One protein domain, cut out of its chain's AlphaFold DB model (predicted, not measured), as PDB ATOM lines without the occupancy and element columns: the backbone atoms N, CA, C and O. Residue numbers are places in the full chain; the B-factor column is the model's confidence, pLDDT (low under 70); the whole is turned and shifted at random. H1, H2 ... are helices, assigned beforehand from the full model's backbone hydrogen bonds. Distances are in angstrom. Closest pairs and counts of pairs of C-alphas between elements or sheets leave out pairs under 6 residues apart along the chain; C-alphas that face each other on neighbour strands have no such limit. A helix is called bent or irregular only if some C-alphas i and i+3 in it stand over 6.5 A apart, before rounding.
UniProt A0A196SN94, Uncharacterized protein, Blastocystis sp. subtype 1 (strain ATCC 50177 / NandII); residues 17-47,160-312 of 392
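Overview. This is residues 17 to 47 and 160 to 312 of the 392 residues of an uncharacterized protein of Blastocystis sp. subtype 1 (strain ATCC 50177 / NandII) (UniProt A0A196SN94). Crossed helices make a compact body: H3 and H5 form its middle, H1 stands across both near one end, and the long H7 runs along one side, packing on H5 and reaching H1. H4 packs on H3, and H6 packs on H4 at the other end. The printed part has 184 residues with seven named helices, H1 to H7 in order, and no named strand; the class is all helix. The radius of gyration of the C-alphas is 16.8 A and the spans are 51 by 45 by 31 A.

Along the chain. H1, residues 30 to 45, begins at C-alpha 30 (-21.832, 34.360, 13.398) and is 22.3 A long. H2 is residues 160 to 163, H3 169 to 182 at 20.1 A, H4 189 to 206 at 24.5 A, H5 216 to 228 at 18.1 A and H6 244 to 255. H6 is only just irregular: C-alphas 250 and 253 are 6.8 A apart. H7, residues 264 to 288, is 35.5 A long and ends at C-alpha 288 (-20.126, 30.165, 15.135).

Arrangement. H1 touches H5, about perpendicular at 81 degrees, closest at the C-alphas of Asn 35 and Gly 217, 4.2 A. H5 touches H7 at a steep tilt of 53 degrees, closest at C-alphas 228 and 278, 4.9 A. H3 touches H4, closest at C-alphas 173 and 199, 7.0 A. H4 touches H6, closest at C-alphas 201 and 244, 6.7 A. H2 is close to H3 and H4 but not clearly touching. H1 and H6 are apart. Every O i to N i+4 pair is within hydrogen-bond range in H1, H3, H4, H5 and H7, and 6 of 8 in H6; H2 is too short for one.

Size, cuts and confidence. The farthest C-alphas, of Glu 26 and Gly 256, are 52.3 A apart. Residues 48 to 159 are not printed; C-alphas 47 and 160 are 17.4 A apart. The link H5 to H6 is long. Residues 24, 26, 231 and 234 to 241 have pLDDT under 70.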
ATOM      1  N   TRP A  17      -8.480  42.519   3.310       88.38
ATOM      2  CA  TRP A  17      -9.728  42.014   2.745       88.38
ATOM      3  C   TRP A  17     -10.916  42.118   3.709       88.38
ATOM      4  O   TRP A  17     -12.047  42.295   3.250       88.38
ATOM      5  N   VAL A  18     -10.673  42.074   5.020       87.00
ATOM      6  CA  VAL A  18     -11.701  42.224   6.060       87.00
ATOM      7  C   VAL A  18     -12.202  43.662   6.120       87.00
ATOM      8  O   VAL A  18     -13.389  43.885   6.319       87.00
ATOM      9  N   LEU A  19     -11.341  44.646   5.843       84.06
ATOM     10  CA  LEU A  19     -11.707  46.071   5.848       84.06
ATOM     11  C   LEU A  19     -12.783  46.421   4.807       84.06
ATOM     12  O   LEU A  19     -13.429  47.460   4.902       84.06
ATOM     13  N   SER A  20     -12.971  45.565   3.798       81.19
ATOM     14  CA  SER A  20     -14.032  45.715   2.794       81.19
ATOM     15  C   SER A  20     -15.393  45.167   3.241       81.19
ATOM     16  O   SER A  20     -16.389  45.342   2.534       81.19
ATOM     17  N   VAL A  21     -15.438  44.476   4.381       85.31
ATOM     18  CA  VAL A  21     -16.651  43.879   4.929       85.31
ATOM     19  C   VAL A  21     -17.377  44.920   5.771       85.31
ATOM     20  O   VAL A  21     -16.786  45.616   6.589       85.31
ATOM     21  N   SER A  22     -18.683  45.019   5.565       80.88
ATOM     22  CA  SER A  22     -19.580  45.799   6.409       80.88
ATOM     23  C   SER A  22     -20.806  44.956   6.712       80.88
ATOM     24  O   SER A  22     -21.294  44.220   5.847       80.88
ATOM     25  N   TYR A  23     -21.274  45.053   7.950       79.19
ATOM     26  CA  TYR A  23     -22.512  44.428   8.381       79.19
ATOM     27  C   TYR A  23     -23.609  45.489   8.395       79.19
ATOM     28  O   TYR A  23     -23.369  46.582   8.904       79.19
ATOM     29  N   PRO A  24     -24.778  45.211   7.795       67.69
ATOM     30  CA  PRO A  24     -25.889  46.154   7.819       67.69
ATOM     31  C   PRO A  24     -26.473  46.321   9.228       67.69
ATOM     32  O   PRO A  24     -26.923  47.414   9.545       67.69
ATOM     33  N   ASP A  25     -26.399  45.277  10.060       70.19
ATOM     34  CA  ASP A  25     -26.912  45.236  11.431       70.19
ATOM     35  C   ASP A  25     -25.860  44.632  12.382       70.19
ATOM     36  O   ASP A  25     -25.019  43.832  11.958       70.19
ATOM     37  N   GLU A  26     -25.911  44.976  13.671       67.25
ATOM     38  CA  GLU A  26     -25.021  44.401  14.698       67.25
ATOM     39  C   GLU A  26     -25.389  42.937  15.038       67.25
ATOM     40  O   GLU A  26     -24.507  42.122  15.316       67.25
ATOM     41  N   ASP A  27     -26.664  42.557  14.870       76.00
ATOM     42  CA  ASP A  27     -27.233  41.241  15.225       76.00
ATOM     43  C   ASP A  27     -27.113  40.160  14.130       76.00
ATOM     44  O   ASP A  27     -27.909  39.221  14.033       76.00
ATOM     45  N   VAL A  28     -26.103  40.258  13.266       86.06
ATOM     46  CA  VAL A  28     -25.861  39.245  12.229       86.06
ATOM     47  C   VAL A  28     -25.342  37.953  12.867       86.06
ATOM     48  O   VAL A  28     -24.359  37.972  13.609       86.06
ATOM     49  N   SER A  29     -25.951  36.808  12.531       91.25
ATOM     50  CA  SER A  29     -25.505  35.516  13.063       91.25
ATOM     51  C   SER A  29     -24.028  35.245  12.728       91.25
ATOM     52  O   SER A  29     -23.583  35.544  11.611       91.25
ATOM     53  N   PRO A  30     -23.250  34.634  13.638       93.88
ATOM     54  CA  PRO A  30     -21.832  34.360  13.398       93.88
ATOM     55  C   PRO A  30     -21.546  33.560  12.116       93.88
ATOM     56  O   PRO A  30     -20.581  33.838  11.405       93.88
ATOM     57  N   MET A  31     -22.420  32.616  11.750       94.44
ATOM     58  CA  MET A  31     -22.291  31.872  10.491       94.44
ATOM     59  C   MET A  31     -22.467  32.768   9.255       94.44
ATOM     60  O   MET A  31     -21.771  32.609   8.247       94.44
ATOM     61  N   LEU A  32     -23.378  33.742   9.310       92.38
ATOM     62  CA  LEU A  32     -23.554  34.706   8.228       92.38
ATOM     63  C   LEU A  32     -22.369  35.684   8.153       92.38
ATOM     64  O   LEU A  32     -21.934  36.014   7.043       92.38
ATOM     65  N   LYS A  33     -21.786  36.073   9.300       93.06
ATOM     66  CA  LYS A  33     -20.516  36.823   9.352       93.06
ATOM     67  C   LYS A  33     -19.399  36.041   8.656       93.06
ATOM     68  O   LYS A  33     -18.840  36.529   7.675       93.06
ATOM     69  N   LEU A  34     -19.181  34.781   9.045       95.19
ATOM     70  CA  LEU A  34     -18.178  33.900   8.431       95.19
ATOM     71  C   LEU A  34     -18.361  33.791   6.911       95.19
ATOM     72  O   LEU A  34     -17.408  33.937   6.147       95.19
ATOM     73  N   ASN A  35     -19.591  33.579   6.445       95.12
ATOM     74  CA  ASN A  35     -19.894  33.509   5.017       95.12
ATOM     75  C   ASN A  35     -19.583  34.811   4.265       95.12
ATOM     76  O   ASN A  35     -19.066  34.778   3.141       95.12
ATOM     77  N   THR A  36     -19.892  35.954   4.873       94.38
ATOM     78  CA  THR A  36     -19.645  37.281   4.299       94.38
ATOM     79  C   THR A  36     -18.147  37.562   4.204       94.38
ATOM     80  O   THR A  36     -17.648  37.945   3.143       94.38
ATOM     81  N   GLU A  37     -17.419  37.289   5.281       95.38
ATOM     82  CA  GLU A  37     -15.973  37.467   5.374       95.38
ATOM     83  C   GLU A  37     -15.221  36.555   4.393       95.38
ATOM     84  O   GLU A  37     -14.385  37.024   3.620       95.38
ATOM     85  N   MET A  38     -15.583  35.271   4.306       96.00
ATOM     86  CA  MET A  38     -14.978  34.326   3.353       96.00
ATOM     87  C   MET A  38     -15.233  34.714   1.895       96.00
ATOM     88  O   MET A  38     -14.391  34.498   1.019       96.00
ATOM     89  N   LYS A  39     -16.389  35.317   1.610       95.44
ATOM     90  CA  LYS A  39     -16.689  35.869   0.287       95.44
ATOM     91  C   LYS A  39     -15.815  37.081  -0.028       95.44
ATOM     92  O   LYS A  39     -15.405  37.229  -1.182       95.44
ATOM     93  N   ALA A  40     -15.519  37.930   0.957       95.38
ATOM     94  CA  ALA A  40     -14.574  39.031   0.796       95.38
ATOM     95  C   ALA A  40     -13.147  38.514   0.563       95.38
ATOM     96  O   ALA A  40     -12.509  38.935  -0.405       95.38
ATOM     97  N   LEU A  41     -12.700  37.518   1.339       96.31
ATOM     98  CA  LEU A  41     -11.419  36.844   1.127       96.31
ATOM     99  C   LEU A  41     -11.321  36.248  -0.284       96.31
ATOM    100  O   LEU A  41     -10.358  36.507  -1.002       96.31
ATOM    101  N   TRP A  42     -12.333  35.505  -0.739       96.06
ATOM    102  CA  TRP A  42     -12.345  34.944  -2.094       96.06
ATOM    103  C   TRP A  42     -12.254  36.023  -3.185       96.06
ATOM    104  O   TRP A  42     -11.501  35.866  -4.154       96.06
ATOM    105  N   LYS A  43     -12.996  37.129  -3.044       95.50
ATOM    106  CA  LYS A  43     -12.913  38.261  -3.981       95.50
ATOM    107  C   LYS A  43     -11.521  38.881  -3.987       95.50
ATOM    108  O   LYS A  43     -10.999  39.155  -5.062       95.50
ATOM    109  N   TRP A  44     -10.914  39.064  -2.817       95.31
ATOM    110  CA  TRP A  44      -9.561  39.596  -2.695       95.31
ATOM    111  C   TRP A  44      -8.519  38.648  -3.301       95.31
ATOM    112  O   TRP A  44      -7.642  39.097  -4.032       95.31
ATOM    113  N   LEU A  45      -8.659  37.332  -3.123       95.88
ATOM    114  CA  LEU A  45      -7.801  36.321  -3.759       95.88
ATOM    115  C   LEU A  45      -8.040  36.176  -5.272       95.88
ATOM    116  O   LEU A  45      -7.246  35.545  -5.965       95.88
ATOM    117  N   SER A  46      -9.131  36.718  -5.811       95.38
ATOM    118  CA  SER A  46      -9.427  36.628  -7.240       95.38
ATOM    119  C   SER A  46      -8.536  37.555  -8.056       95.38
ATOM    120  O   SER A  46      -8.338  38.720  -7.713       95.38
ATOM    121  N   LEU A  47      -8.004  37.020  -9.160       94.94
ATOM    122  CA  LEU A  47      -7.251  37.813 -10.123       94.94
ATOM    123  C   LEU A  47      -8.161  38.852 -10.783       94.94
ATOM    124  O   LEU A  47      -9.249  38.515 -11.264       94.94
ATOM    125  N   ILE A 160      -9.215  19.738 -13.920       94.25
ATOM    126  CA  ILE A 160      -9.473  20.825 -12.963       94.25
ATOM    127  C   ILE A 160     -10.186  22.003 -13.637       94.25
ATOM    128  O   ILE A 160     -11.126  22.565 -13.065       94.25
ATOM    129  N   HIS A 161      -9.804  22.354 -14.870       92.50
ATOM    130  CA  HIS A 161     -10.511  23.368 -15.652       92.50
ATOM    131  C   HIS A 161     -11.992  23.011 -15.816       92.50
ATOM    132  O   HIS A 161     -12.859  23.869 -15.650       92.50
ATOM    133  N   TYR A 162     -12.278  21.743 -16.105       89.88
ATOM    134  CA  TYR A 162     -13.632  21.220 -16.217       89.88
ATOM    135  C   TYR A 162     -14.378  21.230 -14.876       89.88
ATOM    136  O   TYR A 162     -15.538  21.639 -14.815       89.88
ATOM    137  N   ALA A 163     -13.717  20.840 -13.784       89.62
ATOM    138  CA  ALA A 163     -14.284  20.814 -12.436       89.62
ATOM    139  C   ALA A 163     -14.770  22.194 -11.954       89.62
ATOM    140  O   ALA A 163     -15.777  22.291 -11.252       89.62
ATOM    141  N   LYS A 164     -14.114  23.274 -12.401       88.50
ATOM    142  CA  LYS A 164     -14.459  24.679 -12.107       88.50
ATOM    143  C   LYS A 164     -15.896  25.079 -12.471       88.50
ATOM    144  O   LYS A 164     -16.379  26.087 -11.963       88.50
ATOM    145  N   ARG A 165     -16.597  24.317 -13.321       86.44
ATOM    146  CA  ARG A 165     -18.025  24.551 -13.620       86.44
ATOM    147  C   ARG A 165     -18.936  24.378 -12.401       86.44
ATOM    148  O   ARG A 165     -20.050  24.892 -12.403       86.44
ATOM    149  N   VAL A 166     -18.471  23.675 -11.367       88.31
ATOM    150  CA  VAL A 166     -19.128  23.676 -10.058       88.31
ATOM    151  C   VAL A 166     -18.792  24.982  -9.356       88.31
ATOM    152  O   VAL A 166     -17.652  25.206  -8.950       88.31
ATOM    153  N   SER A 167     -19.797  25.845  -9.215       89.50
ATOM    154  CA  SER A 167     -19.659  27.214  -8.703       89.50
ATOM    155  C   SER A 167     -18.987  27.286  -7.331       89.50
ATOM    156  O   SER A 167     -18.206  28.202  -7.089       89.50
ATOM    157  N   ALA A 168     -19.237  26.299  -6.468       93.00
ATOM    158  CA  ALA A 168     -18.650  26.184  -5.137       93.00
ATOM    159  C   ALA A 168     -17.154  25.816  -5.141       93.00
ATOM    160  O   ALA A 168     -16.433  26.156  -4.204       93.00
ATOM    161  N   PHE A 169     -16.660  25.144  -6.188       95.06
ATOM    162  CA  PHE A 169     -15.323  24.546  -6.179       95.06
ATOM    163  C   PHE A 169     -14.206  25.586  -6.186       95.06
ATOM    164  O   PHE A 169     -13.299  25.522  -5.358       95.06
ATOM    165  N   LYS A 170     -14.267  26.564  -7.094       95.56
ATOM    166  CA  LYS A 170     -13.215  27.581  -7.198       95.56
ATOM    167  C   LYS A 170     -13.102  28.456  -5.940       95.56
ATOM    168  O   LYS A 170     -11.983  28.584  -5.444       95.56
ATOM    169  N   PRO A 171     -14.195  29.029  -5.399       96.62
ATOM    170  CA  PRO A 171     -14.130  29.804  -4.165       96.62
ATOM    171  C   PRO A 171     -13.563  29.001  -2.994       96.62
ATOM    172  O   PRO A 171     -12.629  29.463  -2.338       96.62
ATOM    173  N   LEU A 172     -14.061  27.775  -2.793       97.50
ATOM    174  CA  LEU A 172     -13.597  26.897  -1.722       97.50
ATOM    175  C   LEU A 172     -12.112  26.556  -1.874       97.50
ATOM    176  O   LEU A 172     -11.361  26.675  -0.910       97.50
ATOM    177  N   TYR A 173     -11.670  26.189  -3.083       96.56
ATOM    178  CA  TYR A 173     -10.260  25.913  -3.350       96.56
ATOM    179  C   TYR A 173      -9.377  27.107  -3.019       96.56
ATOM    180  O   TYR A 173      -8.366  26.933  -2.353       96.56
ATOM    181  N   MET A 174      -9.738  28.313  -3.456       96.38
ATOM    182  CA  MET A 174      -8.888  29.487  -3.259       96.38
ATOM    183  C   MET A 174      -8.738  29.843  -1.779       96.38
ATOM    184  O   MET A 174      -7.619  30.066  -1.320       96.38
ATOM    185  N   VAL A 175      -9.844  29.834  -1.029       97.25
ATOM    186  CA  VAL A 175      -9.843  30.092   0.419       97.25
ATOM    187  C   VAL A 175      -9.062  29.009   1.162       97.25
ATOM    188  O   VAL A 175      -8.156  29.320   1.933       97.25
ATOM    189  N   PHE A 176      -9.344  27.734   0.883       97.38
ATOM    190  CA  PHE A 176      -8.647  26.620   1.523       97.38
ATOM    191  C   PHE A 176      -7.156  26.608   1.170       97.38
ATOM    192  O   PHE A 176      -6.302  26.373   2.019       97.38
ATOM    193  N   ARG A 177      -6.806  26.943  -0.073       95.31
ATOM    194  CA  ARG A 177      -5.416  27.061  -0.508       95.31
ATOM    195  C   ARG A 177      -4.683  28.156   0.251       95.31
ATOM    196  O   ARG A 177      -3.571  27.921   0.714       95.31
ATOM    197  N   HIS A 178      -5.293  29.331   0.388       95.06
ATOM    198  CA  HIS A 178      -4.718  30.427   1.158       95.06
ATOM    199  C   HIS A 178      -4.530  30.038   2.634       95.06
ATOM    200  O   HIS A 178      -3.445  30.239   3.172       95.06
ATOM    201  N   PHE A 179      -5.520  29.366   3.233       96.50
ATOM    202  CA  PHE A 179      -5.459  28.830   4.598       96.50
ATOM    203  C   PHE A 179      -4.264  27.887   4.835       96.50
ATOM    204  O   PHE A 179      -3.571  27.978   5.853       96.50
ATOM    205  N   LEU A 180      -3.978  27.004   3.874       95.38
ATOM    206  CA  LEU A 180      -2.811  26.122   3.934       95.38
ATOM    207  C   LEU A 180      -1.494  26.901   3.775       95.38
ATOM    208  O   LEU A 180      -0.535  26.648   4.509       95.38
ATOM    209  N   LYS A 181      -1.444  27.866   2.847       92.94
ATOM    210  CA  LYS A 181      -0.232  28.649   2.551       92.94
ATOM    211  C   LYS A 181       0.218  29.514   3.725       92.94
ATOM    212  O   LYS A 181       1.393  29.460   4.073       92.94
ATOM    213  N   GLN A 182      -0.698  30.228   4.386       92.56
ATOM    214  CA  GLN A 182      -0.367  31.025   5.580       92.56
ATOM    215  C   GLN A 182       0.200  30.177   6.734       92.56
ATOM    216  O   GLN A 182       0.895  30.687   7.608       92.56
ATOM    217  N   SER A 183      -0.078  28.869   6.723       92.69
ATOM    218  CA  SER A 183       0.362  27.903   7.733       92.69
ATOM    219  C   SER A 183       1.640  27.157   7.323       92.69
ATOM    220  O   SER A 183       1.986  26.128   7.914       92.69
ATOM    221  N   ASN A 184       2.344  27.642   6.292       91.50
ATOM    222  CA  ASN A 184       3.568  27.048   5.750       91.50
ATOM    223  C   ASN A 184       3.396  25.568   5.354       91.50
ATOM    224  O   ASN A 184       4.281  24.731   5.586       91.50
ATOM    225  N   ILE A 185       2.233  25.218   4.795       91.81
ATOM    226  CA  ILE A 185       2.035  23.934   4.119       91.81
ATOM    227  C   ILE A 185       2.596  24.066   2.693       91.81
ATOM    228  O   ILE A 185       2.202  24.986   1.972       91.81
ATOM    229  N   PRO A 186       3.530  23.187   2.281       83.62
ATOM    230  CA  PRO A 186       4.220  23.316   1.002       83.62
ATOM    231  C   PRO A 186       3.285  23.162  -0.203       83.62
ATOM    232  O   PRO A 186       2.178  22.627  -0.126       83.62
ATOM    233  N   SER A 187       3.762  23.666  -1.340       78.81
ATOM    234  CA  SER A 187       2.996  23.866  -2.569       78.81
ATOM    235  C   SER A 187       3.587  23.139  -3.772       78.81
ATOM    236  O   SER A 187       3.679  23.736  -4.842       78.81
ATOM    237  N   ASP A 188       3.981  21.878  -3.623       83.38
ATOM    238  CA  ASP A 188       4.463  21.091  -4.766       83.38
ATOM    239  C   ASP A 188       3.319  20.473  -5.591       83.38
ATOM    240  O   ASP A 188       2.147  20.498  -5.196       83.38
ATOM    241  N   GLY A 189       3.667  19.929  -6.762       82.25
ATOM    242  CA  GLY A 189       2.712  19.335  -7.698       82.25
ATOM    243  C   GLY A 189       1.834  18.261  -7.052       82.25
ATOM    244  O   GLY A 189       0.609  18.354  -7.120       82.25
ATOM    245  N   ASN A 190       2.434  17.298  -6.349       87.31
ATOM    246  CA  ASN A 190       1.713  16.169  -5.758       87.31
ATOM    247  C   ASN A 190       0.723  16.630  -4.672       87.31
ATOM    248  O   ASN A 190      -0.459  16.279  -4.712       87.31
ATOM    249  N   HIS A 191       1.154  17.488  -3.741       88.75
ATOM    250  CA  HIS A 191       0.264  18.018  -2.704       88.75
ATOM    251  C   HIS A 191      -0.856  18.865  -3.307       88.75
ATOM    252  O   HIS A 191      -2.011  18.718  -2.914       88.75
ATOM    253  N   ASN A 192      -0.557  19.718  -4.290       89.44
ATOM    254  CA  ASN A 192      -1.570  20.555  -4.933       89.44
ATOM    255  C   ASN A 192      -2.645  19.710  -5.624       89.44
ATOM    256  O   ASN A 192      -3.835  19.995  -5.469       89.44
ATOM    257  N   MET A 193      -2.238  18.655  -6.334       92.44
ATOM    258  CA  MET A 193      -3.153  17.711  -6.975       92.44
ATOM    259  C   MET A 193      -4.035  16.997  -5.945       92.44
ATOM    260  O   MET A 193      -5.253  16.937  -6.124       92.44
ATOM    261  N   LEU A 194      -3.461  16.541  -4.828       92.50
ATOM    262  CA  LEU A 194      -4.226  15.923  -3.743       92.50
ATOM    263  C   LEU A 194      -5.239  16.886  -3.115       92.50
ATOM    264  O   LEU A 194      -6.366  16.474  -2.859       92.50
ATOM    265  N   ILE A 195      -4.891  18.162  -2.923       93.81
ATOM    266  CA  ILE A 195      -5.838  19.166  -2.414       93.81
ATOM    267  C   ILE A 195      -6.993  19.397  -3.394       93.81
ATOM    268  O   ILE A 195      -8.143  19.464  -2.962       93.81
ATOM    269  N   TYR A 196      -6.731  19.473  -4.703       94.94
ATOM    270  CA  TYR A 196      -7.815  19.552  -5.685       94.94
ATOM    271  C   TYR A 196      -8.757  18.353  -5.569       94.94
ATOM    272  O   TYR A 196      -9.967  18.534  -5.444       94.94
ATOM    273  N   LEU A 197      -8.207  17.136  -5.568       93.94
ATOM    274  CA  LEU A 197      -9.002  15.914  -5.481       93.94
ATOM    275  C   LEU A 197      -9.766  15.812  -4.159       93.94
ATOM    276  O   LEU A 197     -10.907  15.364  -4.167       93.94
ATOM    277  N   LEU A 198      -9.181  16.254  -3.044       93.44
ATOM    278  CA  LEU A 198      -9.820  16.267  -1.727       93.44
ATOM    279  C   LEU A 198     -11.085  17.127  -1.730       93.44
ATOM    280  O   LEU A 198     -12.135  16.698  -1.256       93.44
ATOM    281  N   LEU A 199     -10.993  18.332  -2.291       95.06
ATOM    282  CA  LEU A 199     -12.122  19.254  -2.351       95.06
ATOM    283  C   LEU A 199     -13.184  18.786  -3.349       95.06
ATOM    284  O   LEU A 199     -14.374  18.903  -3.065       95.06
ATOM    285  N   ILE A 200     -12.784  18.207  -4.484       93.06
ATOM    286  CA  ILE A 200     -13.733  17.587  -5.422       93.06
ATOM    287  C   ILE A 200     -14.462  16.424  -4.738       93.06
ATOM    288  O   ILE A 200     -15.691  16.360  -4.780       93.06
ATOM    289  N   TYR A 201     -13.724  15.546  -4.055       90.69
ATOM    290  CA  TYR A 201     -14.275  14.430  -3.292       90.69
ATOM    291  C   TYR A 201     -15.281  14.912  -2.241       90.69
ATOM    292  O   TYR A 201     -16.406  14.417  -2.197       90.69
ATOM    293  N   TYR A 202     -14.929  15.930  -1.455       91.50
ATOM    294  CA  TYR A 202     -15.833  16.513  -0.467       91.50
ATOM    295  C   TYR A 202     -17.131  17.038  -1.101       91.50
ATOM    296  O   TYR A 202     -18.230  16.651  -0.698       91.50
ATOM    297  N   LEU A 203     -17.021  17.870  -2.140       90.81
ATOM    298  CA  LEU A 203     -18.183  18.492  -2.782       90.81
ATOM    299  C   LEU A 203     -19.108  17.467  -3.450       90.81
ATOM    300  O   LEU A 203     -20.326  17.643  -3.473       90.81
ATOM    301  N   GLN A 204     -18.548  16.400  -4.017       84.94
ATOM    302  CA  GLN A 204     -19.319  15.449  -4.812       84.94
ATOM    303  C   GLN A 204     -19.780  14.216  -4.060       84.94
ATOM    304  O   GLN A 204     -20.903  13.767  -4.269       84.94
ATOM    305  N   ILE A 205     -18.897  13.635  -3.254       81.94
ATOM    306  CA  ILE A 205     -19.124  12.341  -2.618       81.94
ATOM    307  C   ILE A 205     -19.656  12.574  -1.210       81.94
ATOM    308  O   ILE A 205     -20.695  12.020  -0.868       81.94
ATOM    309  N   SER A 206     -19.022  13.451  -0.428       80.38
ATOM    310  CA  SER A 206     -19.481  13.739   0.937       80.38
ATOM    311  C   SER A 206     -20.769  14.567   0.961       80.38
ATOM    312  O   SER A 206     -21.685  14.235   1.705       80.38
ATOM    313  N   LEU A 207     -20.877  15.604   0.123       84.56
ATOM    314  CA  LEU A 207     -22.081  16.447   0.035       84.56
ATOM    315  C   LEU A 207     -23.092  15.990  -1.033       84.56
ATOM    316  O   LEU A 207     -24.160  16.589  -1.182       84.56
ATOM    317  N   GLY A 208     -22.774  14.962  -1.825       79.75
ATOM    318  CA  GLY A 208     -23.652  14.483  -2.900       79.75
ATOM    319  C   GLY A 208     -23.911  15.513  -4.012       79.75
ATOM    320  O   GLY A 208     -24.934  15.433  -4.691       79.75
ATOM    321  N   GLY A 209     -23.041  16.520  -4.170       76.62
ATOM    322  CA  GLY A 209     -23.214  17.625  -5.120       76.62
ATOM    323  C   GLY A 209     -24.205  18.712  -4.684       76.62
ATOM    324  O   GLY A 209     -24.422  19.667  -5.430       76.62
ATOM    325  N   LYS A 210     -24.797  18.613  -3.487       80.38
ATOM    326  CA  LYS A 210     -25.773  19.582  -2.964       80.38
ATOM    327  C   LYS A 210     -25.059  20.792  -2.356       80.38
ATOM    328  O   LYS A 210     -24.836  20.850  -1.153       80.38
ATOM    329  N   THR A 211     -24.670  21.741  -3.205       84.25
ATOM    330  CA  THR A 211     -23.869  22.917  -2.800       84.25
ATOM    331  C   THR A 211     -24.592  24.251  -2.980       84.25
ATOM    332  O   THR A 211     -24.096  25.276  -2.534       84.25
ATOM    333  N   GLU A 212     -25.771  24.255  -3.606       79.69
ATOM    334  CA  GLU A 212     -26.468  25.479  -4.035       79.69
ATOM    335  C   GLU A 212     -26.959  26.356  -2.875       79.69
ATOM    336  O   GLU A 212     -27.056  27.571  -3.029       79.69
ATOM    337  N   SER A 213     -27.242  25.756  -1.718       83.81
ATOM    338  CA  SER A 213     -27.712  26.456  -0.518       83.81
ATOM    339  C   SER A 213     -26.597  26.824   0.464       83.81
ATOM    340  O   SER A 213     -26.893  27.408   1.502       83.81
ATOM    341  N   LEU A 214     -25.348  26.443   0.188       90.81
ATOM    342  CA  LEU A 214     -24.230  26.614   1.116       90.81
ATOM    343  C   LEU A 214     -23.377  27.811   0.701       90.81
ATOM    344  O   LEU A 214     -22.992  27.944  -0.465       90.81
ATOM    345  N   GLY A 215     -23.058  28.676   1.659       94.00
ATOM    346  CA  GLY A 215     -22.079  29.728   1.453       94.00
ATOM    347  C   GLY A 215     -20.641  29.204   1.560       94.00
ATOM    348  O   GLY A 215     -20.379  28.041   1.870       94.00
ATOM    349  N   ILE A 216     -19.671  30.071   1.264       96.12
ATOM    350  CA  ILE A 216     -18.245  29.697   1.273       96.12
ATOM    351  C   ILE A 216     -17.778  29.354   2.697       96.12
ATOM    352  O   ILE A 216     -16.958  28.456   2.860       96.12
ATOM    353  N   GLY A 217     -18.313  30.039   3.710       96.81
ATOM    354  CA  GLY A 217     -18.054  29.766   5.123       96.81
ATOM    355  C   GLY A 217     -18.565  28.394   5.549       96.81
ATOM    356  O   GLY A 217     -17.796  27.637   6.138       96.81
ATOM    357  N   ASP A 218     -19.792  28.033   5.158       96.38
ATOM    358  CA  ASP A 218     -20.359  26.702   5.428       96.38
ATOM    359  C   ASP A 218     -19.495  25.597   4.806       96.38
ATOM    360  O   ASP A 218     -19.149  24.609   5.451       96.38
ATOM    361  N   LEU A 219     -19.106  25.784   3.539       97.00
ATOM    362  CA  LEU A 219     -18.271  24.832   2.809       97.00
ATOM    363  C   LEU A 219     -16.866  24.716   3.410       97.00
ATOM    364  O   LEU A 219     -16.331  23.613   3.502       97.00
ATOM    365  N   PHE A 220     -16.258  25.836   3.808       97.88
ATOM    366  CA  PHE A 220     -14.936  25.841   4.427       97.88
ATOM    367  C   PHE A 220     -14.957  25.129   5.781       97.88
ATOM    368  O   PHE A 220     -14.163  24.210   5.985       97.88
ATOM    369  N   LEU A 221     -15.889  25.501   6.667       97.25
ATOM    370  CA  LEU A 221     -16.049  24.857   7.971       97.25
ATOM    371  C   LEU A 221     -16.330  23.360   7.805       97.25
ATOM    372  O   LEU A 221     -15.695  22.536   8.456       97.25
ATOM    373  N   GLY A 222     -17.201  22.996   6.864       95.50
ATOM    374  CA  GLY A 222     -17.523  21.604   6.588       95.50
ATOM    375  C   GLY A 222     -16.338  20.779   6.063       95.50
ATOM    376  O   GLY A 222     -16.192  19.624   6.461       95.50
ATOM    377  N   VAL A 223     -15.462  21.341   5.216       95.75
ATOM    378  CA  VAL A 223     -14.205  20.669   4.821       95.75
ATOM    379  C   VAL A 223     -13.298  20.485   6.029       95.75
ATOM    380  O   VAL A 223     -12.781  19.391   6.241       95.75
ATOM    381  N   VAL A 224     -13.097  21.548   6.805       96.06
ATOM    382  CA  VAL A 224     -12.222  21.556   7.979       96.06
ATOM    383  C   VAL A 224     -12.675  20.502   8.997       96.06
ATOM    384  O   VAL A 224     -11.866  19.673   9.419       96.06
ATOM    385  N   ASP A 225     -13.975  20.429   9.284       94.19
ATOM    386  CA  ASP A 225     -14.580  19.409  10.145       94.19
ATOM    387  C   ASP A 225     -14.395  17.992   9.599       94.19
ATOM    388  O   ASP A 225     -14.034  17.070  10.334       94.19
ATOM    389  N   ALA A 226     -14.635  17.798   8.303       91.31
ATOM    390  CA  ALA A 226     -14.550  16.483   7.683       91.31
ATOM    391  C   ALA A 226     -13.092  15.987   7.579       91.31
ATOM    392  O   ALA A 226     -12.830  14.785   7.700       91.31
ATOM    393  N   VAL A 227     -12.121  16.891   7.408       91.06
ATOM    394  CA  VAL A 227     -10.691  16.571   7.511       91.06
ATOM    395  C   VAL A 227     -10.319  16.219   8.951       91.06
ATOM    396  O   VAL A 227      -9.704  15.173   9.170       91.06
ATOM    397  N   TYR A 228     -10.710  17.048   9.924       88.25
ATOM    398  CA  TYR A 228     -10.426  16.840  11.347       88.25
ATOM    399  C   TYR A 228     -10.962  15.492  11.847       88.25
ATOM    400  O   TYR A 228     -10.214  14.677  12.387       88.25
ATOM    401  N   ARG A 229     -12.235  15.189  11.569       84.25
ATOM    402  CA  ARG A 229     -12.891  13.923  11.948       84.25
ATOM    403  C   ARG A 229     -12.379  12.713  11.158       84.25
ATOM    404  O   ARG A 229     -12.972  11.638  11.222       84.25
ATOM    405  N   SER A 230     -11.301  12.882  10.386       72.50
ATOM    406  CA  SER A 230     -10.699  11.867   9.522       72.50
ATOM    407  C   SER A 230     -11.680  11.265   8.508       72.50
ATOM    408  O   SER A 230     -11.449  10.176   7.994       72.50
ATOM    409  N   GLN A 231     -12.764  11.962   8.169       67.25
ATOM    410  CA  GLN A 231     -13.748  11.483   7.195       67.25
ATOM    411  C   GLN A 231     -13.224  11.614   5.760       67.25
ATOM    412  O   GLN A 231     -13.562  10.799   4.904       67.25
ATOM    413  N   LEU A 232     -12.373  12.614   5.496       71.06
ATOM    414  CA  LEU A 232     -11.805  12.842   4.162       71.06
ATOM    415  C   LEU A 232     -10.386  12.297   3.990       71.06
ATOM    416  O   LEU A 232     -10.044  11.847   2.906       71.06
ATOM    417  N   LEU A 233      -9.554  12.324   5.035       71.19
ATOM    418  CA  LEU A 233      -8.152  11.888   4.948       71.19
ATOM    419  C   LEU A 233      -7.902  10.482   5.506       71.19
ATOM    420  O   LEU A 233      -6.755  10.039   5.517       71.19
ATOM    421  N   SER A 234      -8.937   9.756   5.953       62.78
ATOM    422  CA  SER A 234      -8.755   8.357   6.350       62.78
ATOM    423  C   SER A 234      -8.305   7.527   5.150       62.78
ATOM    424  O   SER A 234      -9.045   7.284   4.195       62.78
ATOM    425  N   LEU A 235      -7.059   7.070   5.231       56.78
ATOM    426  CA  LEU A 235      -6.449   6.123   4.302       56.78
ATOM    427  C   LEU A 235      -6.871   4.676   4.605       56.78
ATOM    428  O   LEU A 235      -6.432   3.755   3.921       56.78
ATOM    429  N   SER A 236      -7.703   4.461   5.631       48.59
ATOM    430  CA  SER A 236      -8.164   3.132   6.018       48.59
ATOM    431  C   SER A 236      -9.193   2.599   5.019       48.59
ATOM    432  O   SER A 236     -10.194   3.244   4.707       48.59
ATOM    433  N   THR A 237      -8.957   1.383   4.534       47.22
ATOM    434  CA  THR A 237      -9.815   0.659   3.585       47.22
ATOM    435  C   THR A 237     -11.103   0.116   4.208       47.22
ATOM    436  O   THR A 237     -11.973  -0.337   3.465       47.22
ATOM    437  N   ASN A 238     -11.236   0.175   5.539       43.72
ATOM    438  CA  ASN A 238     -12.273  -0.530   6.303       43.72
ATOM    439  C   ASN A 238     -13.546   0.287   6.576       43.72
ATOM    440  O   ASN A 238     -14.404  -0.157   7.332       43.72
ATOM    441  N   GLN A 239     -13.705   1.469   5.977       49.12
ATOM    442  CA  GLN A 239     -15.003   2.144   5.992       49.12
ATOM    443  C   GLN A 239     -15.882   1.572   4.872       49.12
ATOM    444  O   GLN A 239     -15.436   1.474   3.729       49.12
ATOM    445  N   ASN A 240     -17.139   1.236   5.186       48.16
ATOM    446  CA  ASN A 240     -18.164   0.714   4.262       48.16
ATOM    447  C   ASN A 240     -18.584   1.711   3.146       48.16
ATOM    448  O   ASN A 240     -19.662   1.593   2.573       48.16
ATOM    449  N   GLY A 241     -17.740   2.697   2.826       62.62
ATOM    450  CA  GLY A 241     -17.957   3.732   1.821       62.62
ATOM    451  C   GLY A 241     -16.825   3.831   0.793       62.62
ATOM    452  O   GLY A 241     -15.778   3.173   0.871       62.62
ATOM    453  N   PHE A 242     -17.045   4.676  -0.211       73.44
ATOM    454  CA  PHE A 242     -16.054   4.996  -1.232       73.44
ATOM    455  C   PHE A 242     -15.067   6.029  -0.674       73.44
ATOM    456  O   PHE A 242     -15.355   7.215  -0.696       73.44
ATOM    457  N   SER A 243     -13.941   5.568  -0.117       83.06
ATOM    458  CA  SER A 243     -12.961   6.429   0.560       83.06
ATOM    459  C   SER A 243     -12.214   7.367  -0.393       83.06
ATOM    460  O   SER A 243     -12.102   7.104  -1.592       83.06
ATOM    461  N   PHE A 244     -11.611   8.426   0.154       85.50
ATOM    462  CA  PHE A 244     -10.778   9.351  -0.617       85.50
ATOM    463  C   PHE A 244      -9.604   8.648  -1.312       85.50
ATOM    464  O   PHE A 244      -9.318   8.926  -2.472       85.50
ATOM    465  N   LEU A 245      -8.968   7.667  -0.662       85.56
ATOM    466  CA  LEU A 245      -7.906   6.887  -1.299       85.56
ATOM    467  C   LEU A 245      -8.432   6.073  -2.492       85.56
ATOM    468  O   LEU A 245      -7.798   6.059  -3.545       85.56
ATOM    469  N   LYS A 246      -9.610   5.438  -2.363       85.44
ATOM    470  CA  LYS A 246     -10.271   4.750  -3.489       85.44
ATOM    471  C   LYS A 246     -10.610   5.735  -4.611       85.44
ATOM    472  O   LYS A 246     -10.429   5.400  -5.779       85.44
ATOM    473  N   TYR A 247     -11.033   6.953  -4.269       87.50
ATOM    474  CA  TYR A 247     -11.263   8.017  -5.242       87.50
ATOM    475  C   TYR A 247      -9.982   8.389  -5.994       87.50
ATOM    476  O   TYR A 247      -9.977   8.311  -7.220       87.50
ATOM    477  N   VAL A 248      -8.886   8.691  -5.294       89.25
ATOM    478  CA  VAL A 248      -7.588   9.008  -5.915       89.25
ATOM    479  C   VAL A 248      -7.143   7.884  -6.854       89.25
ATOM    480  O   VAL A 248      -6.895   8.141  -8.031       89.25
ATOM    481  N   ARG A 249      -7.169   6.626  -6.388       88.75
ATOM    482  CA  ARG A 249      -6.817   5.449  -7.203       88.75
ATOM    483  C   ARG A 249      -7.724   5.251  -8.419       88.75
ATOM    484  O   ARG A 249      -7.294   4.675  -9.411       88.75
ATOM    485  N   SER A 250      -8.969   5.728  -8.373       87.75
ATOM    486  CA  SER A 250      -9.878   5.693  -9.528       87.75
ATOM    487  C   SER A 250      -9.605   6.797 -10.556       87.75
ATOM    488  O   SER A 250      -9.984   6.651 -11.718       87.75
ATOM    489  N   VAL A 251      -8.977   7.900 -10.132       89.44
ATOM    490  CA  VAL A 251      -8.686   9.080 -10.960       89.44
ATOM    491  C   VAL A 251      -7.338   8.938 -11.671       89.44
ATOM    492  O   VAL A 251      -7.246   9.275 -12.848       89.44
ATOM    493  N   GLU A 252      -6.320   8.406 -10.985       90.25
ATOM    494  CA  GLU A 252      -4.952   8.232 -11.504       90.25
ATOM    495  C   GLU A 252      -4.872   7.611 -12.911       90.25
ATOM    496  O   GLU A 252      -4.403   8.297 -13.826       90.25
ATOM    497  N   PRO A 253      -5.375   6.378 -13.148       89.69
ATOM    498  CA  PRO A 253      -5.236   5.727 -14.452       89.69
ATOM    499  C   PRO A 253      -6.013   6.454 -15.553       89.69
ATOM    500  O   PRO A 253      -5.608   6.453 -16.709       89.69
ATOM    501  N   LYS A 254      -7.117   7.116 -15.196       89.06
ATOM    502  CA  LYS A 254      -7.977   7.842 -16.139       89.06
ATOM    503  C   LYS A 254      -7.366   9.150 -16.628       89.06
ATOM    504  O   LYS A 254      -7.710   9.615 -17.709       89.06
ATOM    505  N   LEU A 255      -6.507   9.762 -15.818       89.81
ATOM    506  CA  LEU A 255      -5.816  11.002 -16.168       89.81
ATOM    507  C   LEU A 255      -4.353  10.767 -16.557       89.81
ATOM    508  O   LEU A 255      -3.677  11.733 -16.902       89.81
ATOM    509  N   GLY A 256      -3.861   9.523 -16.505       89.00
ATOM    510  CA  GLY A 256      -2.462   9.192 -16.785       89.00
ATOM    511  C   GLY A 256      -1.490   9.862 -15.809       89.00
ATOM    512  O   GLY A 256      -0.422  10.310 -16.216       89.00
ATOM    513  N   ILE A 257      -1.888  10.008 -14.543       90.12
ATOM    514  CA  ILE A 257      -1.072  10.631 -13.494       90.12
ATOM    515  C   ILE A 257      -0.699   9.612 -12.423       90.12
ATOM    516  O   ILE A 257      -1.404   8.624 -12.224       90.12
ATOM    517  N   HIS A 258       0.366   9.901 -11.682       89.69
ATOM    518  CA  HIS A 258       0.788   9.113 -10.533       89.69
ATOM    519  C   HIS A 258       0.983  10.025  -9.317       89.69
ATOM    520  O   HIS A 258       1.822  10.925  -9.336       89.69
ATOM    521  N   LEU A 259       0.217   9.787  -8.256       89.25
ATOM    522  CA  LEU A 259       0.269  10.527  -7.001       89.25
ATOM    523  C   LEU A 259       0.888   9.642  -5.920       89.25
ATOM    524  O   LEU A 259       0.353   8.598  -5.538       89.25
ATOM    525  N   ASP A 260       2.024  10.071  -5.377       85.94
ATOM    526  CA  ASP A 260       2.710   9.327  -4.320       85.94
ATOM    527  C   ASP A 260       2.076   9.597  -2.948       85.94
ATOM    528  O   ASP A 260       2.612  10.325  -2.109       85.94
ATOM    529  N   VAL A 261       0.898   9.013  -2.723       84.62
ATOM    530  CA  VAL A 261       0.167   9.136  -1.454       84.62
ATOM    531  C   VAL A 261       0.895   8.415  -0.312       84.62
ATOM    532  O   VAL A 261       0.719   8.771   0.851       84.62
ATOM    533  N   SER A 262       1.723   7.413  -0.613       84.12
ATOM    534  CA  SER A 262       2.356   6.548   0.391       84.12
ATOM    535  C   SER A 262       3.668   7.105   0.947       84.12
ATOM    536  O   SER A 262       4.130   6.629   1.989       84.12
ATOM    537  N   SER A 263       4.279   8.102   0.301       88.69
ATOM    538  CA  SER A 263       5.539   8.669   0.785       88.69
ATOM    539  C   SER A 263       5.443   9.206   2.212       88.69
ATOM    540  O   SER A 263       4.482   9.862   2.624       88.69
ATOM    541  N   LYS A 264       6.526   9.017   2.976       88.12
ATOM    542  CA  LYS A 264       6.651   9.573   4.333       88.12
ATOM    543  C   LYS A 264       6.500  11.097   4.359       88.12
ATOM    544  O   LYS A 264       6.144  11.635   5.404       88.12
ATOM    545  N   ASN A 265       6.840  11.786   3.268       88.69
ATOM    546  CA  ASN A 265       6.704  13.236   3.170       88.69
ATOM    547  C   ASN A 265       5.229  13.643   3.060       88.69
ATOM    548  O   ASN A 265       4.750  14.416   3.889       88.69
ATOM    549  N   VAL A 266       4.489  13.035   2.126       87.88
ATOM    550  CA  VAL A 266       3.052  13.294   1.949       87.88
ATOM    551  C   VAL A 266       2.277  12.953   3.212       87.88
ATOM    552  O   VAL A 266       1.501  13.768   3.696       87.88
ATOM    553  N   GLN A 267       2.559  11.809   3.834       87.88
ATOM    554  CA  GLN A 267       1.927  11.424   5.100       87.88
ATOM    555  C   GLN A 267       2.176  12.436   6.227       87.88
ATOM    556  O   GLN A 267       1.272  12.741   7.005       87.88
ATOM    557  N   ARG A 268       3.390  12.994   6.320       90.44
ATOM    558  CA  ARG A 268       3.708  14.049   7.296       90.44
ATOM    559  C   ARG A 268       2.921  15.326   7.023       90.44
ATOM    560  O   ARG A 268       2.406  15.929   7.961       90.44
ATOM    561  N   ILE A 269       2.804  15.727   5.763       90.75
ATOM    562  CA  ILE A 269       2.080  16.941   5.378       90.75
ATOM    563  C   ILE A 269       0.573  16.770   5.579       90.75
ATOM    564  O   ILE A 269      -0.047  17.649   6.169       90.75
ATOM    565  N   LEU A 270      -0.005  15.624   5.213       89.31
ATOM    566  CA  LEU A 270      -1.413  15.320   5.483       89.31
ATOM    567  C   LEU A 270      -1.726  15.356   6.986       89.31
ATOM    568  O   LEU A 270      -2.717  15.965   7.375       89.31
ATOM    569  N   LYS A 271      -0.850  14.814   7.846       90.06
ATOM    570  CA  LYS A 271      -0.998  14.934   9.310       90.06
ATOM    571  C   LYS A 271      -0.964  16.386   9.792       90.06
ATOM    572  O   LYS A 271      -1.770  16.760  10.640       90.06
ATOM    573  N   ARG A 272      -0.059  17.212   9.248       93.12
ATOM    574  CA  ARG A 272      -0.017  18.654   9.551       93.12
ATOM    575  C   ARG A 272      -1.313  19.348   9.133       93.12
ATOM    576  O   ARG A 272      -1.810  20.176   9.885       93.12
ATOM    577  N   ILE A 273      -1.872  18.990   7.975       93.50
ATOM    578  CA  ILE A 273      -3.164  19.509   7.504       93.50
ATOM    579  C   ILE A 273      -4.295  19.083   8.445       93.50
ATOM    580  O   ILE A 273      -5.124  19.921   8.788       93.50
ATOM    581  N   THR A 274      -4.322  17.828   8.909       92.94
ATOM    582  CA  THR A 274      -5.318  17.357   9.883       92.94
ATOM    583  C   THR A 274      -5.268  18.159  11.178       92.94
ATOM    584  O   THR A 274      -6.306  18.648  11.611       92.94
ATOM    585  N   LEU A 275      -4.080  18.352  11.760       93.00
ATOM    586  CA  LEU A 275      -3.911  19.138  12.990       93.00
ATOM    587  C   LEU A 275      -4.312  20.608  12.790       93.00
ATOM    588  O   LEU A 275      -4.957  21.214  13.640       93.00
ATOM    589  N   LEU A 276      -3.958  21.178  11.639       95.19
ATOM    590  CA  LEU A 276      -4.345  22.537  11.282       95.19
ATOM    591  C   LEU A 276      -5.874  22.675  11.167       95.19
ATOM    592  O   LEU A 276      -6.443  23.645  11.665       95.19
ATOM    593  N   CYS A 277      -6.542  21.696  10.552       96.31
ATOM    594  CA  CYS A 277      -7.999  21.664  10.455       96.31
ATOM    595  C   CYS A 277      -8.661  21.416  11.817       96.31
ATOM    596  O   CYS A 277      -9.702  21.995  12.092       96.31
ATOM    597  N   GLU A 278      -8.066  20.612  12.697       95.06
ATOM    598  CA  GLU A 278      -8.561  20.435  14.067       95.06
ATOM    599  C   GLU A 278      -8.609  21.763  14.826       95.06
ATOM    600  O   GLU A 278      -9.640  22.115  15.401       95.06
ATOM    601  N   ASN A 279      -7.508  22.517  14.795       95.25
ATOM    602  CA  ASN A 279      -7.432  23.811  15.463       95.25
ATOM    603  C   ASN A 279      -8.443  24.795  14.865       95.25
ATOM    604  O   ASN A 279      -9.205  25.411  15.604       95.25
ATOM    605  N   ALA A 280      -8.515  24.886  13.534       96.81
ATOM    606  CA  ALA A 280      -9.475  25.762  12.869       96.81
ATOM    607  C   ALA A 280     -10.935  25.361  13.131       96.81
ATOM    608  O   ALA A 280     -11.761  26.243  13.335       96.81
ATOM    609  N   SER A 281     -11.254  24.062  13.170       96.69
ATOM    610  CA  SER A 281     -12.588  23.545  13.512       96.69
ATOM    611  C   SER A 281     -12.996  24.018  14.906       96.69
ATOM    612  O   SER A 281     -14.026  24.667  15.061       96.69
ATOM    613  N   LYS A 282     -12.146  23.776  15.912       95.75
ATOM    614  CA  LYS A 282     -12.395  24.178  17.305       95.75
ATOM    615  C   LYS A 282     -12.581  25.689  17.442       95.75
ATOM    616  O   LYS A 282     -13.530  26.128  18.084       95.75
ATOM    617  N   THR A 283     -11.696  26.475  16.828       95.62
ATOM    618  CA  THR A 283     -11.763  27.939  16.864       95.62
ATOM    619  C   THR A 283     -13.014  28.468  16.171       95.62
ATOM    620  O   THR A 283     -13.680  29.343  16.712       95.62
ATOM    621  N   LEU A 284     -13.365  27.939  14.997       96.56
ATOM    622  CA  LEU A 284     -14.551  28.395  14.282       96.56
ATOM    623  C   LEU A 284     -15.829  28.021  15.019       96.56
ATOM    624  O   LEU A 284     -16.664  28.901  15.168       96.56
ATOM    625  N   HIS A 285     -15.969  26.792  15.527       96.19
ATOM    626  CA  HIS A 285     -17.140  26.383  16.320       96.19
ATOM    627  C   HIS A 285     -17.299  27.217  17.592       96.19
ATOM    628  O   HIS A 285     -18.408  27.635  17.902       96.19
ATOM    629  N   TYR A 286     -16.200  27.587  18.264       94.31
ATOM    630  CA  TYR A 286     -16.254  28.535  19.385       94.31
ATOM    631  C   TYR A 286     -16.904  29.875  19.000       94.31
ATOM    632  O   TYR A 286     -17.652  30.448  19.790       94.31
ATOM    633  N   CYS A 287     -16.654  30.363  17.783       93.31
ATOM    634  CA  CYS A 287     -17.260  31.591  17.280       93.31
ATOM    635  C   CYS A 287     -18.675  31.378  16.722       93.31
ATOM    636  O   CYS A 287     -19.555  32.197  16.972       93.31
ATOM    637  N   VAL A 288     -18.893  30.326  15.920       94.56
ATOM    638  CA  VAL A 288     -20.126  30.165  15.135       94.56
ATOM    639  C   VAL A 288     -21.292  29.576  15.914       94.56
ATOM    640  O   VAL A 288     -22.437  29.877  15.576       94.56
ATOM    641  N   ASP A 289     -21.007  28.789  16.951       92.75
ATOM    642  CA  ASP A 289     -22.027  28.193  17.819       92.75
ATOM    643  C   ASP A 289     -22.444  29.142  18.953       92.75
ATOM    644  O   ASP A 289     -23.404  28.877  19.680       92.75
ATOM    645  N   ALA A 290     -21.735  30.265  19.114       88.62
ATOM    646  CA  ALA A 290     -22.113  31.297  20.061       88.62
ATOM    647  C   ALA A 290     -23.422  31.982  19.612       88.62
ATOM    648  O   ALA A 290     -23.589  32.289  18.429       88.62
ATOM    649  N   PRO A 291     -24.351  32.281  20.538       82.38
ATOM    650  CA  PRO A 291     -25.588  32.990  20.200       82.38
ATOM    651  C   PRO A 291     -25.315  34.413  19.697       82.38
ATOM    652  O   PRO A 291     -26.064  34.936  18.876       82.38
ATOM    653  N   HIS A 292     -24.224  35.017  20.171       82.00
ATOM    654  CA  HIS A 292     -23.696  36.289  19.706       82.00
ATOM    655  C   HIS A 292     -22.165  36.210  19.691       82.00
ATOM    656  O   HIS A 292     -21.571  35.612  20.589       82.00
ATOM    657  N   PHE A 293     -21.533  36.797  18.674       84.44
ATOM    658  CA  PHE A 293     -20.076  36.883  18.575       84.44
ATOM    659  C   PHE A 293     -19.675  38.276  18.099       84.44
ATOM    660  O   PHE A 293     -19.997  38.673  16.970       84.44
ATOM    661  N   ASP A 294     -18.959  38.990  18.962       82.19
ATOM    662  CA  ASP A 294     -18.419  40.312  18.675       82.19
ATOM    663  C   ASP A 294     -17.103  40.203  17.905       82.19
ATOM    664  O   ASP A 294     -16.181  39.484  18.291       82.19
ATOM    665  N   GLY A 295     -17.009  40.945  16.800       84.88
ATOM    666  CA  GLY A 295     -15.828  40.980  15.939       84.88
ATOM    667  C   GLY A 295     -15.904  40.080  14.703       84.88
ATOM    668  O   GLY A 295     -16.979  39.683  14.245       84.88
ATOM    669  N   TRP A 296     -14.728  39.824  14.127       88.31
ATOM    670  CA  TRP A 296     -14.555  39.093  12.872       88.31
ATOM    671  C   TRP A 296     -14.333  37.605  13.138       88.31
ATOM    672  O   TRP A 296     -13.404  37.242  13.859       88.31
ATOM    673  N   VAL A 297     -15.139  36.731  12.537       91.69
ATOM    674  CA  VAL A 297     -15.072  35.281  12.800       91.69
ATOM    675  C   VAL A 297     -13.837  34.660  12.147       91.69
ATOM    676  O   VAL A 297     -13.039  33.983  12.795       91.69
ATOM    677  N   SER A 298     -13.640  34.922  10.861       91.81
ATOM    678  CA  SER A 298     -12.574  34.365  10.027       91.81
ATOM    679  C   SER A 298     -11.174  34.820  10.438       91.81
ATOM    680  O   SER A 298     -10.232  34.051  10.267       91.81
ATOM    681  N   VAL A 299     -11.013  36.010  11.025       89.81
ATOM    682  CA  VAL A 299      -9.703  36.523  11.484       89.81
ATOM    683  C   VAL A 299      -9.094  35.639  12.580       89.81
ATOM    684  O   VAL A 299      -7.878  35.585  12.728       89.81
ATOM    685  N   ASN A 300      -9.908  34.852  13.289       89.50
ATOM    686  CA  ASN A 300      -9.404  33.890  14.273       89.50
ATOM    687  C   ASN A 300      -8.659  32.701  13.636       89.50
ATOM    688  O   ASN A 300      -7.913  32.005  14.321       89.50
ATOM    689  N   VAL A 301      -8.842  32.457  12.333       93.62
ATOM    690  CA  VAL A 301      -8.168  31.370  11.598       93.62
ATOM    691  C   VAL A 301      -7.372  31.851  10.381       93.62
ATOM    692  O   VAL A 301      -6.537  31.104   9.869       93.62
ATOM    693  N   PHE A 302      -7.581  33.090   9.929       92.06
ATOM    694  CA  PHE A 302      -6.811  33.745   8.872       92.06
ATOM    695  C   PHE A 302      -5.996  34.904   9.433       92.06
ATOM    696  O   PHE A 302      -6.541  35.857   9.981       92.06
ATOM    697  N   ARG A 303      -4.680  34.822   9.252       85.25
ATOM    698  CA  ARG A 303      -3.722  35.851   9.656       85.25
ATOM    699  C   ARG A 303      -3.562  36.886   8.547       85.25
ATOM    700  O   ARG A 303      -3.957  36.652   7.403       85.25
ATOM    701  N   ASP A 304      -2.919  38.004   8.871       82.31
ATOM    702  CA  ASP A 304      -2.432  38.923   7.847       82.31
ATOM    703  C   ASP A 304      -1.306  38.245   7.053       82.31
ATOM    704  O   ASP A 304      -0.176  38.089   7.522       82.31
ATOM    705  N   TYR A 305      -1.654  37.743   5.869       87.00
ATOM    706  CA  TYR A 305      -0.739  37.073   4.957       87.00
ATOM    707  C   TYR A 305      -0.749  37.794   3.607       87.00
ATOM    708  O   TYR A 305      -1.828  38.055   3.069       87.00
ATOM    709  N   PRO A 306       0.420  38.085   3.007       89.44
ATOM    710  CA  PRO A 306       0.492  38.834   1.761       89.44
ATOM    711  C   PRO A 306      -0.336  38.236   0.617       89.44
ATOM    712  O   PRO A 306      -0.281  37.039   0.340       89.44
ATOM    713  N   ARG A 307      -1.044  39.098  -0.127       92.31
ATOM    714  CA  ARG A 307      -1.777  38.705  -1.347       92.31
ATOM    715  C   ARG A 307      -0.856  38.191  -2.451       92.31
ATOM    716  O   ARG A 307      -1.215  37.298  -3.211       92.31
ATOM    717  N   ILE A 308       0.284  38.861  -2.584       93.94
ATOM    718  CA  ILE A 308       1.279  38.714  -3.645       93.94
ATOM    719  C   ILE A 308       2.665  38.589  -3.007       93.94
ATOM    720  O   ILE A 308       2.880  39.085  -1.897       93.94
ATOM    721  N   THR A 309       3.599  37.949  -3.709       92.69
ATOM    722  CA  THR A 309       4.970  37.735  -3.223       92.69
ATOM    723  C   THR A 309       5.714  39.056  -3.013       92.69
ATOM    724  O   THR A 309       5.381  40.070  -3.629       92.69
ATOM    725  N   ALA A 310       6.768  39.046  -2.193       92.81
ATOM    726  CA  ALA A 310       7.625  40.218  -1.989       92.81
ATOM    727  C   ALA A 310       8.186  40.766  -3.319       92.81
ATOM    728  O   ALA A 310       8.090  41.962  -3.584       92.81
ATOM    729  N   SER A 311       8.634  39.883  -4.222       92.81
ATOM    730  CA  SER A 311       9.117  40.274  -5.556       92.81
ATOM    731  C   SER A 311       8.062  41.023  -6.372       92.81
ATOM    732  O   SER A 311       8.366  42.005  -7.045       92.81
ATOM    733  N   MET A 312       6.801  40.593  -6.297       95.00
ATOM    734  CA  MET A 312       5.704  41.284  -6.964       95.00
ATOM    735  C   MET A 312       5.397  42.630  -6.305       95.00
ATOM    736  O   MET A 312       5.075  43.583  -7.014       95.00
TER     737      MET A 312